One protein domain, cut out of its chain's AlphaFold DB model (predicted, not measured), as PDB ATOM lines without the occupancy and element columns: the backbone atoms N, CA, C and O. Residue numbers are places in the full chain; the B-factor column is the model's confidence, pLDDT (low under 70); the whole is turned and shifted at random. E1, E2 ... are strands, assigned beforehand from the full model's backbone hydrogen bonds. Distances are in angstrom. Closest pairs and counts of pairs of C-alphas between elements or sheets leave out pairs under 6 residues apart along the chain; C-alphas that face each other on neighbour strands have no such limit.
ATOM      1  N   THR A   5     378.812  99.700 311.518       28.16
ATOM      2  CA  THR A   5     377.767  98.668 311.521       28.16
ATOM      3  C   THR A   5     376.638  98.902 312.530       28.16
ATOM      4  O   THR A   5     375.594  98.273 312.393       28.16
ATOM      5  N   ALA A   6     376.802  99.800 313.508       28.25
ATOM      6  CA  ALA A   6     375.765 100.145 314.492       28.25
ATOM      7  C   ALA A   6     375.229 101.588 314.364       28.25
ATOM      8  O   ALA A   6     374.452 102.039 315.205       28.25
ATOM      9  N   LEU A   7     375.650 102.338 313.340       38.62
ATOM     10  CA  LEU A   7     375.330 103.757 313.184       38.62
ATOM     11  C   LEU A   7     374.120 103.952 312.261       38.62
ATOM     12  O   LEU A   7     374.245 104.093 311.046       38.62
ATOM     13  N   PHE A   8     372.936 104.030 312.865       41.09
ATOM     14  CA  PHE A   8     371.786 104.695 312.258       41.09
ATOM     15  C   PHE A   8     372.042 106.208 312.288       41.09
ATOM     16  O   PHE A   8     371.622 106.898 313.213       41.09
ATOM     17  N   VAL A   9     372.806 106.722 311.321       46.59
ATOM     18  CA  VAL A   9     373.078 108.162 311.210       46.59
ATOM     19  C   VAL A   9     371.819 108.836 310.689       46.59
ATOM     20  O   VAL A   9     371.462 108.629 309.529       46.59
ATOM     21  N   SER A  10     371.162 109.635 311.532       47.59
ATOM     22  CA  SER A  10     370.321 110.707 311.014       47.59
ATOM     23  C   SER A  10     371.170 111.957 310.837       47.59
ATOM     24  O   SER A  10     371.897 112.336 311.755       47.59
ATOM     25  N   LEU A  11     371.143 112.559 309.653       50.94
ATOM     26  CA  LEU A  11     371.832 113.817 309.393       50.94
ATOM     27  C   LEU A  11     370.809 114.945 309.374       50.94
ATOM     28  O   LEU A  11     369.917 114.920 308.526       50.94
ATOM     29  N   LEU A  12     370.973 115.922 310.266       49.72
ATOM     30  CA  LEU A  12     370.164 117.136 310.288       49.72
ATOM     31  C   LEU A  12     370.981 118.314 309.770       49.72
ATOM     32  O   LEU A  12     372.088 118.585 310.246       49.72
ATOM     33  N   ILE A  13     370.394 119.041 308.828       53.91
ATOM     34  CA  ILE A  13     370.816 120.397 308.482       53.91
ATOM     35  C   ILE A  13     369.853 121.343 309.196       53.91
ATOM     36  O   ILE A  13     368.656 121.065 309.215       53.91
ATOM     37  N   SER A  14     370.366 122.429 309.787       48.34
ATOM     38  CA  SER A  14     369.723 123.329 310.774       48.34
ATOM     39  C   SER A  14     368.324 123.920 310.465       48.34
ATOM     40  O   SER A  14     367.869 124.777 311.210       48.34
ATOM     41  N   ASN A  15     367.626 123.476 309.416       42.75
ATOM     42  CA  ASN A  15     366.282 123.891 309.009       42.75
ATOM     43  C   ASN A  15     365.264 122.729 308.919       42.75
ATOM     44  O   ASN A  15     364.286 122.851 308.192       42.75
ATOM     45  N   GLY A  16     365.469 121.604 309.611       46.91
ATOM     46  CA  GLY A  16     364.461 120.531 309.635       46.91
ATOM     47  C   GLY A  16     364.539 119.524 308.478       46.91
ATOM     48  O   GLY A  16     363.588 118.776 308.257       46.91
ATOM     49  N   VAL A  17     365.689 119.440 307.802       48.06
ATOM     50  CA  VAL A  17     365.953 118.432 306.764       48.06
ATOM     51  C   VAL A  17     366.679 117.247 307.391       48.06
ATOM     52  O   VAL A  17     367.820 117.400 307.829       48.06
ATOM     53  N   SER A  18     366.051 116.073 307.393       51.62
ATOM     54  CA  SER A  18     366.618 114.839 307.943       51.62
ATOM     55  C   SER A  18     366.905 113.799 306.857       51.62
ATOM     56  O   SER A  18     366.041 113.522 306.030       51.62
ATOM     57  N   ALA A  19     368.079 113.173 306.899       49.56
ATOM     58  CA  ALA A  19     368.416 111.982 306.108       49.56
ATOM     59  C   ALA A  19     368.661 110.784 307.003       49.56
ATOM     60  O   ALA A  19     369.224 110.959 308.074       49.56
ATOM     61  N   GLN A  20     368.376 109.573 306.527       45.53
ATOM     62  CA  GLN A  20     368.751 108.339 307.217       45.53
ATOM     63  C   GLN A  20     369.838 107.592 306.449       45.53
ATOM     64  O   GLN A  20     369.765 107.462 305.226       45.53
ATOM     65  N   ALA A  21     370.848 107.099 307.171       49.09
ATOM     66  CA  ALA A  21     371.892 106.268 306.596       49.09
ATOM     67  C   ALA A  21     371.565 104.774 306.646       49.09
ATOM     68  O   ALA A  21     371.172 104.255 307.691       49.09
ATOM     69  N   ALA A  22     371.830 104.071 305.544       44.19
ATOM     70  CA  ALA A  22     371.935 102.616 305.515       44.19
ATOM     71  C   ALA A  22     373.421 102.219 305.488       44.19
ATOM     72  O   ALA A  22     374.183 102.667 304.625       44.19
ATOM     73  N   ALA A  23     373.852 101.385 306.436       41.69
ATOM     74  CA  ALA A  23     375.186 100.792 306.421       41.69
ATOM     75  C   ALA A  23     375.189  99.570 305.490       41.69
ATOM     76  O   ALA A  23     374.528  98.571 305.764       41.69
ATOM     77  N   ALA A  24     375.942  99.633 304.390       38.06
ATOM     78  CA  ALA A  24     376.166  98.480 303.526       38.06
ATOM     79  C   ALA A  24     377.384  97.711 304.054       38.06
ATOM     80  O   ALA A  24     378.525  97.959 303.659       38.06
ATOM     81  N   TRP A  46     388.622  95.457 306.525       61.97
ATOM     82  CA  TRP A  46     387.325  95.982 306.963       61.97
ATOM     83  C   TRP A  46     387.148  97.447 306.563       61.97
ATOM     84  O   TRP A  46     387.186  98.342 307.407       61.97
ATOM     85  N   THR A  47     386.901  97.708 305.278       74.12
ATOM     86  CA  THR A  47     386.343  99.008 304.880       74.12
ATOM     87  C   THR A  47     384.834  98.998 305.100       74.12
ATOM     88  O   THR A  47     384.098  98.349 304.358       74.12
ATOM     89  N   SER A  48     384.364  99.735 306.104       81.31
ATOM     90  CA  SER A  48     382.934  99.974 306.320       81.31
ATOM     91  C   SER A  48     382.467 101.155 305.476       81.31
ATOM     92  O   SER A  48     383.142 102.186 305.424       81.31
ATOM     93  N   ARG A  49     381.311 101.018 304.823       81.56
ATOM     94  CA  ARG A  49     380.682 102.088 304.044       81.56
ATOM     95  C   ARG A  49     379.217 102.240 304.432       81.56
ATOM     96  O   ARG A  49     378.514 101.252 304.633       81.56
ATOM     97  N   ALA A  50     378.762 103.478 304.508       81.81
ATOM     98  CA  ALA A  50     377.357 103.824 304.668       81.81
ATOM     99  C   ALA A  50     377.048 105.054 303.818       81.81
ATOM    100  O   ALA A  50     377.954 105.808 303.456       81.81
ATOM    101  N   PHE A  51     375.779 105.274 303.508       83.81
ATOM    102  CA  PHE A  51     375.340 106.503 302.858       83.81
ATOM    103  C   PHE A  51     374.001 106.950 303.429       83.81
ATOM    104  O   PHE A  51     373.186 106.103 303.775       83.81
ATOM    105  N   ALA A  52     373.800 108.263 303.516       83.62
ATOM    106  CA  ALA A  52     372.567 108.921 303.922       83.62
ATOM    107  C   ALA A  52     372.003 109.720 302.749       83.62
ATOM    108  O   ALA A  52     372.731 110.492 302.120       83.62
ATOM    109  N   VAL A  53     370.714 109.547 302.470       84.25
ATOM    110  CA  VAL A  53     369.998 110.299 301.431       84.25
ATOM    111  C   VAL A  53     369.111 111.336 302.106       84.25
ATOM    112  O   VAL A  53     368.298 110.980 302.954       84.25
ATOM    113  N   LEU A  54     369.297 112.611 301.754       83.25
ATOM    114  CA  LEU A  54     368.435 113.703 302.208       83.25
ATOM    115  C   LEU A  54     367.247 113.780 301.264       83.25
ATOM    116  O   LEU A  54     367.397 114.154 300.096       83.25
ATOM    117  N   GLU A  55     366.086 113.413 301.791       78.50
ATOM    118  CA  GLU A  55     364.817 113.592 301.107       78.50
ATOM    119  C   GLU A  55     364.347 115.045 301.261       78.50
ATOM    120  O   GLU A  55     364.522 115.638 302.331       78.50
ATOM    121  N   PRO A  56     363.779 115.641 300.199       73.88
ATOM    122  CA  PRO A  56     363.316 117.018 300.253       73.88
ATOM    123  C   PRO A  56     362.176 117.167 301.261       73.88
ATOM    124  O   PRO A  56     361.197 116.422 301.231       73.88
ATOM    125  N   ASP A  57     362.276 118.184 302.112       73.19
ATOM    126  CA  ASP A  57     361.205 118.624 303.000       73.19
ATOM    127  C   ASP A  57     360.670 120.009 302.560       73.19
ATOM    128  O   ASP A  57     360.775 120.389 301.391       73.19
ATOM    129  N   ALA A  58     360.102 120.791 303.484       72.75
ATOM    130  CA  ALA A  58     359.665 122.158 303.207       72.75
ATOM    131  C   ALA A  58     360.803 123.085 302.728       72.75
ATOM    132  O   ALA A  58     360.549 124.003 301.950       72.75
ATOM    133  N   ALA A  59     362.049 122.842 303.148       71.31
ATOM    134  CA  ALA A  59     363.226 123.594 302.725       71.31
ATOM    135  C   ALA A  59     363.801 123.122 301.374       71.31
ATOM    136  O   ALA A  59     364.736 123.741 300.873       71.31
ATOM    137  N   GLN A  60     363.260 122.047 300.784       78.50
ATOM    138  CA  GLN A  60     363.659 121.486 299.481       78.50
ATOM    139  C   GLN A  60     365.159 121.146 299.350       78.50
ATOM    140  O   GLN A  60     365.690 121.033 298.241       78.50
ATOM    141  N   VAL A  61     365.854 120.948 300.472       83.19
ATOM    142  CA  VAL A  61     367.256 120.522 300.465       83.19
ATOM    143  C   VAL A  61     367.318 119.031 300.169       83.19
ATOM    144  O   VAL A  61     366.624 118.232 300.791       83.19
ATOM    145  N   THR A  62     368.177 118.650 299.231       84.88
ATOM    146  CA  THR A  62     368.371 117.251 298.827       84.88
ATOM    147  C   THR A  62     369.845 116.921 298.734       84.88
ATOM    148  O   THR A  62     370.697 117.810 298.654       84.88
ATOM    149  N   GLY A  63     370.172 115.633 298.722       85.94
ATOM    150  CA  GLY A  63     371.544 115.215 298.503       85.94
ATOM    151  C   GLY A  63     371.860 113.823 299.003       85.94
ATOM    152  O   GLY A  63     371.000 113.080 299.471       85.94
ATOM    153  N   THR A  64     373.132 113.468 298.901       86.56
ATOM    154  CA  THR A  64     373.638 112.184 299.380       86.56
ATOM    155  C   THR A  64     374.979 112.387 300.052       86.56
ATOM    156  O   THR A  64     375.879 113.007 299.481       86.56
ATOM    157  N   ILE A  65     375.108 111.849 301.258       87.00
ATOM    158  CA  ILE A  65     376.334 111.844 302.049       87.00
ATOM    159  C   ILE A  65     376.817 110.403 302.184       87.00
ATOM    160  O   ILE A  65     376.041 109.509 302.489       87.00
ATOM    161  N   PHE A  66     378.104 110.177 301.977       86.44
ATOM    162  CA  PHE A  66     378.802 108.908 302.080       86.44
ATOM    163  C   PHE A  66     379.766 108.935 303.263       86.44
ATOM    164  O   PHE A  66     380.522 109.889 303.453       86.44
ATOM    165  N   PHE A  67     379.783 107.836 304.004       86.38
ATOM    166  CA  PHE A  67     380.669 107.574 305.126       86.38
ATOM    167  C   PHE A  67     381.558 106.395 304.754       86.38
ATOM    168  O   PHE A  67     381.056 105.338 304.370       86.38
ATOM    169  N   THR A  68     382.872 106.557 304.865       85.44
ATOM    170  CA  THR A  68     383.840 105.478 304.632       85.44
ATOM    171  C   THR A  68     384.793 105.385 305.811       85.44
ATOM    172  O   THR A  68     385.418 106.375 306.178       85.44
ATOM    173  N   GLN A  69     384.922 104.194 306.388       84.44
ATOM    174  CA  GLN A  69     385.855 103.903 307.473       84.44
ATOM    175  C   GLN A  69     386.756 102.733 307.046       84.44
ATOM    176  O   GLN A  69     386.282 101.599 307.008       84.44
ATOM    177  N   PRO A  70     388.032 102.971 306.684       79.50
ATOM    178  CA  PRO A  70     388.901 101.934 306.114       79.50
ATOM    179  C   PRO A  70     389.276 100.798 307.071       79.50
ATOM    180  O   PRO A  70     389.678  99.731 306.615       79.50
ATOM    181  N   ASN A  71     389.204 101.041 308.381       78.69
ATOM    182  CA  ASN A  71     389.471 100.053 309.421       78.69
ATOM    183  C   ASN A  71     388.682 100.399 310.704       78.69
ATOM    184  O   ASN A  71     388.339 101.567 310.895       78.69
ATOM    185  N   PRO A  72     388.408  99.435 311.606       72.56
ATOM    186  CA  PRO A  72     387.496  99.629 312.744       72.56
ATOM    187  C   PRO A  72     387.893 100.744 313.723       72.56
ATOM    188  O   PRO A  72     387.031 101.315 314.391       72.56
ATOM    189  N   ASN A  73     389.189 101.062 313.788       77.06
ATOM    190  CA  ASN A  73     389.761 102.075 314.680       77.06
ATOM    191  C   ASN A  73     390.176 103.352 313.933       77.06
ATOM    192  O   ASN A  73     390.752 104.264 314.523       77.06
ATOM    193  N   GLY A  74     389.913 103.403 312.628       78.31
ATOM    194  CA  GLY A  74     390.332 104.473 311.741       78.31
ATOM    195  C   GLY A  74     389.312 105.604 311.704       78.31
ATOM    196  O   GLY A  74     388.159 105.418 312.115       78.31
ATOM    197  N   PRO A  75     389.709 106.779 311.194       84.12
ATOM    198  CA  PRO A  75     388.787 107.890 311.024       84.12
ATOM    199  C   PRO A  75     387.685 107.536 310.021       84.12
ATOM    200  O   PRO A  75     387.893 106.775 309.073       84.12
ATOM    201  N   VAL A  76     386.510 108.129 310.224       85.12
ATOM    202  CA  VAL A  76     385.419 108.101 309.250       85.12
ATOM    203  C   VAL A  76     385.583 109.300 308.324       85.12
ATOM    204  O   VAL A  76     385.554 110.447 308.767       85.12
ATOM    205  N   THR A  77     385.738 109.040 307.032       88.88
ATOM    206  CA  THR A  77     385.681 110.068 305.996       88.88
ATOM    207  C   THR A  77     384.227 110.295 305.601       88.88
ATOM    208  O   THR A  77     383.541 109.352 305.205       88.88
ATOM    209  N   VAL A  78     383.779 111.547 305.691       88.12
ATOM    210  CA  VAL A  78     382.445 111.988 305.270       88.12
ATOM    211  C   VAL A  78     382.592 112.804 303.991       88.12
ATOM    212  O   VAL A  78     383.338 113.778 303.959       88.12
ATOM    213  N   THR A  79     381.908 112.396 302.930       89.81
ATOM    214  CA  THR A  79     381.894 113.093 301.630       89.81
ATOM    215  C   THR A  79     380.471 113.154 301.121       89.81
ATOM    216  O   THR A  79     379.668 112.310 301.491       89.81
ATOM    217  N   GLY A  80     380.113 114.101 300.264       87.81
ATOM    218  CA  GLY A  80     378.766 114.084 299.712       87.81
ATOM    219  C   GLY A  80     378.464 115.263 298.822       87.81
ATOM    220  O   GLY A  80     379.339 116.061 298.516       87.81
ATOM    221  N   GLN A  81     377.221 115.344 298.366       89.88
ATOM    222  CA  GLN A  81     376.737 116.490 297.610       89.88
ATOM    223  C   GLN A  81     375.364 116.885 298.117       89.88
ATOM    224  O   GLN A  81     374.494 116.030 298.277       89.88
ATOM    225  N   LEU A  82     375.197 118.181 298.348       87.00
ATOM    226  CA  LEU A  82     373.966 118.796 298.814       87.00
ATOM    227  C   LEU A  82     373.517 119.869 297.822       87.00
ATOM    228  O   LEU A  82     374.341 120.608 297.269       87.00
ATOM    229  N   PHE A  83     372.207 119.954 297.627       88.25
ATOM    230  CA  PHE A  83     371.526 120.843 296.693       88.25
ATOM    231  C   PHE A  83     370.363 121.548 297.393       88.25
ATOM    232  O   PHE A  83     369.846 121.052 298.390       88.25
ATOM    233  N   GLY A  84     369.941 122.695 296.855       85.81
ATOM    234  CA  GLY A  84     368.822 123.467 297.412       85.81
ATOM    235  C   GLY A  84     369.174 124.237 298.686       85.81
ATOM    236  O   GLY A  84     368.287 124.745 299.359       85.81
ATOM    237  N   LEU A  85     370.463 124.342 299.033       86.12
ATOM    238  CA  LEU A  85     370.905 125.148 300.168       86.12
ATOM    239  C   LEU A  85     370.755 126.638 299.841       86.12
ATOM    240  O   LEU A  85     371.056 127.061 298.725       86.12
ATOM    241  N   ASP A  86     370.355 127.437 300.828       85.19
ATOM    242  CA  ASP A  86     370.330 128.896 300.708       85.19
ATOM    243  C   ASP A  86     371.756 129.429 300.458       85.19
ATOM    244  O   ASP A  86     372.620 129.272 301.325       85.19
ATOM    245  N   PRO A  87     372.031 130.064 299.304       87.50
ATOM    246  CA  PRO A  87     373.363 130.562 298.972       87.50
ATOM    247  C   PRO A  87     373.918 131.603 299.947       87.50
ATOM    248  O   PRO A  87     375.132 131.793 299.999       87.50
ATOM    249  N   ASN A  88     373.049 132.296 300.684       87.69
ATOM    250  CA  ASN A  88     373.425 133.423 301.536       87.69
ATOM    251  C   ASN A  88     373.556 133.045 303.009       87.69
ATOM    252  O   ASN A  88     373.812 133.917 303.839       87.69
ATOM    253  N   ALA A  89     373.349 131.776 303.353       81.88
ATOM    254  CA  ALA A  89     373.233 131.394 304.740       81.88
ATOM    255  C   ALA A  89     373.997 130.103 305.042       81.88
ATOM    256  O   ALA A  89     373.895 129.084 304.358       81.88
ATOM    257  N   GLU A  90     374.781 130.166 306.112       86.31
ATOM    258  CA  GLU A  90     375.548 129.033 306.604       86.31
ATOM    259  C   GLU A  90     374.625 128.004 307.269       86.31
ATOM    260  O   GLU A  90     373.545 128.335 307.772       86.31
ATOM    261  N   ARG A  91     375.012 126.728 307.227       83.75
ATOM    262  CA  ARG A  91     374.200 125.634 307.771       83.75
ATOM    263  C   ARG A  91     375.046 124.670 308.583       83.75
ATOM    264  O   ARG A  91     376.016 124.126 308.064       83.75
ATOM    265  N   GLY A  92     374.647 124.428 309.827       84.25
ATOM    266  CA  GLY A  92     375.245 123.376 310.647       84.25
ATOM    267  C   GLY A  92     374.900 121.996 310.092       84.25
ATOM    268  O   GLY A  92     373.795 121.794 309.581       84.25
ATOM    269  N   ILE A  93     375.847 121.066 310.184       86.06
ATOM    270  CA  ILE A  93     375.671 119.668 309.798       86.06
ATOM    271  C   ILE A  93     376.020 118.766 310.989       86.06
ATOM    272  O   ILE A  93     377.125 118.826 311.533       86.06
ATOM    273  N   HIS A  94     375.069 117.925 311.405       85.88
ATOM    274  CA  HIS A  94     375.233 117.087 312.596       85.88
ATOM    275  C   HIS A  94     374.744 115.657 312.378       85.88
ATOM    276  O   HIS A  94     373.711 115.429 311.750       85.88
ATOM    277  N   ILE A  95     375.461 114.695 312.956       87.12
ATOM    278  CA  ILE A  95     374.980 113.321 313.139       87.12
ATOM    279  C   ILE A  95     374.146 113.288 314.415       87.12
ATOM    280  O   ILE A  95     374.645 113.631 315.486       87.12
ATOM    281  N   HIS A  96     372.900 112.848 314.310       83.00
ATOM    282  CA  HIS A  96     371.970 112.687 315.421       83.00
ATOM    283  C   HIS A  96     372.033 111.283 316.018       83.00
ATOM    284  O   HIS A  96     372.523 110.334 315.401       83.00
ATOM    285  N   ARG A  97     371.542 111.162 317.253       81.62
ATOM    286  CA  ARG A  97     371.581 109.926 318.042       81.62
ATOM    287  C   ARG A  97     370.790 108.780 317.410       81.62
ATOM    288  O   ARG A  97     371.206 107.630 317.548       81.62
ATOM    289  N   PHE A  98     369.667 109.077 316.758       78.25
ATOM    290  CA  PHE A  98     368.779 108.071 316.184       78.25
ATOM    291  C   PHE A  98     368.533 108.318 314.695       78.25
ATOM    292  O   PHE A  98     368.151 109.413 314.290       78.25
ATOM    293  N   GLY A  99     368.627 107.260 313.888       77.19
ATOM    294  CA  GLY A  99     368.023 107.196 312.554       77.19
ATOM    295  C   GLY A  99     366.529 106.922 312.650       77.19
ATOM    296  O   GLY A  99     366.062 105.891 312.187       77.19
ATOM    297  N   ASN A 100     365.784 107.786 313.328       76.94
ATOM    298  CA  ASN A 100     364.334 107.684 313.391       76.94
ATOM    299  C   ASN A 100     363.730 108.928 312.743       76.94
ATOM    300  O   ASN A 100     363.842 110.025 313.289       76.94
ATOM    301  N   LEU A 101     363.107 108.735 311.581       76.00
ATOM    302  CA  LEU A 101     362.490 109.797 310.787       76.00
ATOM    303  C   LEU A 101     360.953 109.780 310.842       76.00
ATOM    304  O   LEU A 101     360.316 110.455 310.035       76.00
ATOM    305  N   THR A 102     360.329 109.034 311.766       80.12
ATOM    306  CA  THR A 102     358.855 108.949 311.846       80.12
ATOM    307  C   THR A 102     358.186 110.303 312.084       80.12
ATOM    308  O   THR A 102     357.077 110.521 311.607       80.12
ATOM    309  N   GLN A 103     358.868 111.224 312.771       80.31
ATOM    310  CA  GLN A 103     358.478 112.629 312.931       80.31
ATOM    311  C   GLN A 103     359.542 113.557 312.326       80.31
ATOM    312  O   GLN A 103     359.882 114.601 312.884       80.31
ATOM    313  N   LYS A 104     360.106 113.156 311.177       74.12
ATOM    314  CA  LYS A 104     361.209 113.851 310.502       74.12
ATOM    315  C   LYS A 104     362.361 114.100 311.480       74.12
ATOM    316  O   LYS A 104     362.956 113.156 311.987       74.12
ATOM    317  N   CYS A 105     362.647 115.365 311.773       69.38
ATOM    318  CA  CYS A 105     363.765 115.795 312.600       69.38
ATOM    319  C   CYS A 105     363.499 115.647 314.093       69.38
ATOM    320  O   CYS A 105     364.436 115.402 314.849       69.38
ATOM    321  N   GLU A 106     362.241 115.745 314.519       76.88
ATOM    322  CA  GLU A 106     361.872 115.730 315.938       76.88
ATOM    323  C   GLU A 106     362.193 114.374 316.582       76.88
ATOM    324  O   GLU A 106     362.651 114.303 317.719       76.88
ATOM    325  N   SER A 107     362.056 113.288 315.817       79.75
ATOM    326  CA  SER A 107     362.322 111.925 316.281       79.75
ATOM    327  C   SER A 107     363.796 111.503 316.224       79.75
ATOM    328  O   SER A 107     364.134 110.413 316.686       79.75
ATOM    329  N   THR A 108     364.691 112.343 315.692       75.19
ATOM    330  CA  THR A 108     366.122 112.005 315.526       75.19
ATOM    331  C   THR A 108     366.919 112.093 316.832       75.19
ATOM    332  O   THR A 108     368.013 111.532 316.941       75.19
ATOM    333  N   GLY A 109     366.344 112.741 317.851       82.25
ATOM    334  CA  GLY A 109     366.989 113.001 319.135       82.25
ATOM    335  C   GLY A 109     368.062 114.087 319.047       82.25
ATOM    336  O   GLY A 109     368.150 114.821 318.068       82.25
ATOM    337  N   GLU A 110     368.885 114.196 320.089       86.19
ATOM    338  CA  GLU A 110     369.997 115.151 320.147       86.19
ATOM    339  C   GLU A 110     371.167 114.747 319.230       86.19
ATOM    340  O   GLU A 110     371.199 113.650 318.659       86.19
ATOM    341  N   HIS A 111     372.169 115.624 319.123       84.69
ATOM    342  CA  HIS A 111     373.420 115.314 318.435       84.69
ATOM    343  C   HIS A 111     374.072 114.071 319.054       84.69
ATOM    344  O   HIS A 111     374.028 113.837 320.265       84.69
ATOM    345  N   TRP A 112     374.726 113.264 318.226       84.50
ATOM    346  CA  TRP A 112     375.396 112.061 318.686       84.50
ATOM    347  C   TRP A 112     376.582 112.403 319.598       84.50
ATOM    348  O   TRP A 112     377.637 112.873 319.160       84.50
ATOM    349  N   ASN A 113     376.403 112.121 320.888       85.44
ATOM    350  CA  ASN A 113     377.327 112.488 321.952       85.44
ATOM    351  C   ASN A 113     377.761 111.270 322.784       85.44
ATOM    352  O   ASN A 113     377.348 111.081 323.924       85.44
ATOM    353  N   ALA A 114     378.619 110.422 322.215       81.75
ATOM    354  CA  ALA A 114     379.115 109.231 322.912       81.75
ATOM    355  C   ALA A 114     380.052 109.534 324.101       81.75
ATOM    356  O   ALA A 114     380.328 108.641 324.895       81.75
ATOM    357  N   ALA A 115     380.575 110.760 324.200       85.25
ATOM    358  CA  ALA A 115     381.565 111.158 325.202       85.25
ATOM    359  C   ALA A 115     381.006 112.121 326.264       85.25
ATOM    360  O   ALA A 115     381.774 112.611 327.087       85.25
ATOM    361  N   ASN A 116     379.694 112.389 326.239       87.88
ATOM    362  CA  ASN A 116     379.008 113.328 327.128       87.88
ATOM    363  C   ASN A 116     379.700 114.704 327.230       87.88
ATOM    364  O   ASN A 116     379.929 115.232 328.315       87.88
ATOM    365  N   THR A 117     380.087 115.258 326.085       89.44
ATOM    366  CA  THR A 117     380.723 116.577 325.971       89.44
ATOM    367  C   THR A 117     379.684 117.658 325.685       89.44
ATOM    368  O   THR A 117     378.552 117.346 325.333       89.44
ATOM    369  N   THR A 118     380.067 118.929 325.757       90.75
ATOM    370  CA  THR A 118     379.250 120.033 325.231       90.75
ATOM    371  C   THR A 118     379.257 120.051 323.699       90.75
ATOM    372  O   THR A 118     380.165 119.487 323.081       90.75
ATOM    373  N   HIS A 119     378.279 120.726 323.089       87.88
ATOM    374  CA  HIS A 119     378.303 121.050 321.660       87.88
ATOM    375  C   HIS A 119     379.508 121.943 321.327       87.88
ATOM    376  O   HIS A 119     379.909 122.770 322.152       87.88
ATOM    377  N   GLY A 120     380.083 121.793 320.133       86.56
ATOM    378  CA  GLY A 120     381.209 122.619 319.709       86.56
ATOM    379  C   GLY A 120     381.480 122.600 318.208       86.56
ATOM    380  O   GLY A 120     380.956 121.774 317.467       86.56
ATOM    381  N   ASP A 121     382.341 123.518 317.770       88.69
ATOM    382  CA  ASP A 121     382.785 123.602 316.378       88.69
ATOM    383  C   ASP A 121     383.684 122.416 315.996       88.69
ATOM    384  O   ASP A 121     384.334 121.815 316.851       88.69
ATOM    385  N   ILE A 122     383.779 122.091 314.704       88.81
ATOM    386  CA  ILE A 122     384.637 121.004 314.214       88.81
ATOM    387  C   ILE A 122     386.128 121.198 314.544       88.81
ATOM    388  O   ILE A 122     386.854 120.208 314.667       88.81
ATOM    389  N   SER A 123     386.581 122.443 314.708       88.38
ATOM    390  CA  SER A 123     387.948 122.781 315.119       88.38
ATOM    391  C   SER A 123     388.240 122.477 316.591       88.38
ATOM    392  O   SER A 123     389.407 122.332 316.959       88.38
ATOM    393  N   ASN A 124     387.210 122.311 317.429       89.00
ATOM    394  CA  ASN A 124     387.399 121.936 318.825       89.00
ATOM    395  C   ASN A 124     387.910 120.485 318.937       89.00
ATOM    396  O   ASN A 124     387.553 119.613 318.129       89.00
ATOM    397  N   PRO A 125     388.723 120.171 319.961       87.19
ATOM    398  CA  PRO A 125     389.153 118.803 320.201       87.19
ATOM    399  C   PRO A 125     387.949 117.909 320.512       87.19
ATOM    400  O   PRO A 125     386.944 118.345 321.071       87.19
ATOM    401  N   PHE A 126     388.058 116.614 320.205       84.12
ATOM    402  CA  PHE A 126     386.991 115.646 320.487       84.12
ATOM    403  C   PHE A 126     386.627 115.555 321.981       84.12
ATOM    404  O   PHE A 126     385.590 115.006 322.332       84.12
ATOM    405  N   THR A 127     387.449 116.065 322.891       87.25
ATOM    406  CA  THR A 127     387.125 116.144 324.322       87.25
ATOM    407  C   THR A 127     386.154 117.277 324.671       87.25
ATOM    408  O   THR A 127     385.654 117.299 325.788       87.25
ATOM    409  N   SER A 128     385.859 118.196 323.745       89.19
ATOM    410  CA  SER A 128     385.022 119.381 323.987       89.19
ATOM    411  C   SER A 128     384.057 119.698 322.831       89.19
ATOM    412  O   SER A 128     383.752 120.865 322.575       89.19
ATOM    413  N   ARG A 129     383.616 118.670 322.097       90.81
ATOM    414  CA  ARG A 129     382.536 118.740 321.098       90.81
ATOM    415  C   ARG A 129     381.860 117.386 320.946       90.81
ATOM    416  O   ARG A 129     382.516 116.354 321.147       90.81
ATOM    417  N   HIS A 130     380.596 117.362 320.528       89.44
ATOM    418  CA  HIS A 130     379.937 116.090 320.249       89.44
ATOM    419  C   HIS A 130     380.666 115.350 319.123       89.44
ATOM    420  O   HIS A 130     381.213 115.949 318.195       89.44
ATOM    421  N   ARG A 131     380.644 114.013 319.160       86.38
ATOM    422  CA  ARG A 131     381.223 113.199 318.076       86.38
ATOM    423  C   ARG A 131     380.476 113.381 316.755       86.38
ATOM    424  O   ARG A 131     381.063 113.158 315.702       86.38
ATOM    425  N   GLY A 132     379.208 113.779 316.826       84.69
ATOM    426  CA  GLY A 132     378.379 114.097 315.675       84.69
ATOM    427  C   GLY A 132     378.484 115.530 315.158       84.69
ATOM    428  O   GLY A 132     377.842 115.811 314.152       84.69
ATOM    429  N   ASP A 133     379.258 116.426 315.784       88.44
ATOM    430  CA  ASP A 133     379.383 117.811 315.315       88.44
ATOM    431  C   ASP A 133     380.327 117.875 314.099       88.44
ATOM    432  O   ASP A 133     381.546 117.757 314.244       88.44
ATOM    433  N   LEU A 134     379.780 118.040 312.886       87.69
ATOM    434  CA  LEU A 134     380.558 118.085 311.635       87.69
ATOM    435  C   LEU A 134     380.859 119.522 311.167       87.69
ATOM    436  O   LEU A 134     381.468 119.718 310.114       87.69
ATOM    437  N   GLY A 135     380.480 120.520 311.966       86.75
ATOM    438  CA  GLY A 135     380.727 121.934 311.706       86.75
ATOM    439  C   GLY A 135     379.715 122.550 310.745       86.75
ATOM    440  O   GLY A 135     378.551 122.148 310.689       86.75
ATOM    441  N   THR A 136     380.174 123.552 309.997       86.44
ATOM    442  CA  THR A 136     379.310 124.428 309.203       86.44
ATOM    443  C   THR A 136     379.595 124.318 307.709       86.44
ATOM    444  O   THR A 136     380.733 124.435 307.248       86.44
ATOM    445  N   LEU A 137     378.534 124.147 306.927       83.88
ATOM    446  CA  LEU A 137     378.549 124.202 305.476       83.88
ATOM    447  C   LEU A 137     378.354 125.641 305.003       83.88
ATOM    448  O   LEU A 137     377.419 126.324 305.420       83.88
ATOM    449  N   LYS A 138     379.204 126.056 304.060       85.69
ATOM    450  CA  LYS A 138     379.062 127.311 303.315       85.69
ATOM    451  C   LYS A 138     378.650 126.993 301.876       85.69
ATOM    452  O   LYS A 138     379.495 126.498 301.112       85.69
TER     453      LYS A 138
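Overview. This is residues 5 to 24 and 46 to 138 of the 146 residues of the protein "Superoxide dismutase" of Pterula gracilis (UniProt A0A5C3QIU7). Amid little regular structure, one antiparallel seven-strand sheet curls like part of a barrel, open between E5 and E7. The 113 printed residues include 45 in strands E1 to E7, sheet order E5 E4 E3 E2 E1 E6 E7: all strand. It is compact, radius of gyration of the C-alphas 13.6 A, spanning 37 by 30 by 25 A.

Arrangement. E3, residues 48 to 54, E4, 62 to 69, and E5, 77 to 83, form a meander, each the antiparallel neighbour of the one before; N 52 and O 65 are within hydrogen-bond range, 2.8 A. E6, 91 to 96, and E7, 133 to 137, form a hairpin with a long link, N 93 to O 135 3.0 A.

Along the chain. E1, residues 10 to 13, begins at C-alpha 10 (370.321, 110.707, 311.014); E2 is 17 to 24; E7 ends at C-alpha 137 (378.549, 124.202, 305.476).

Size, cuts and confidence. Residues 25 to 45 are not printed; C-alphas 24 and 46 are 11.9 A apart. The pLDDT is under 70 at residues 5 to 24, 46 and 105.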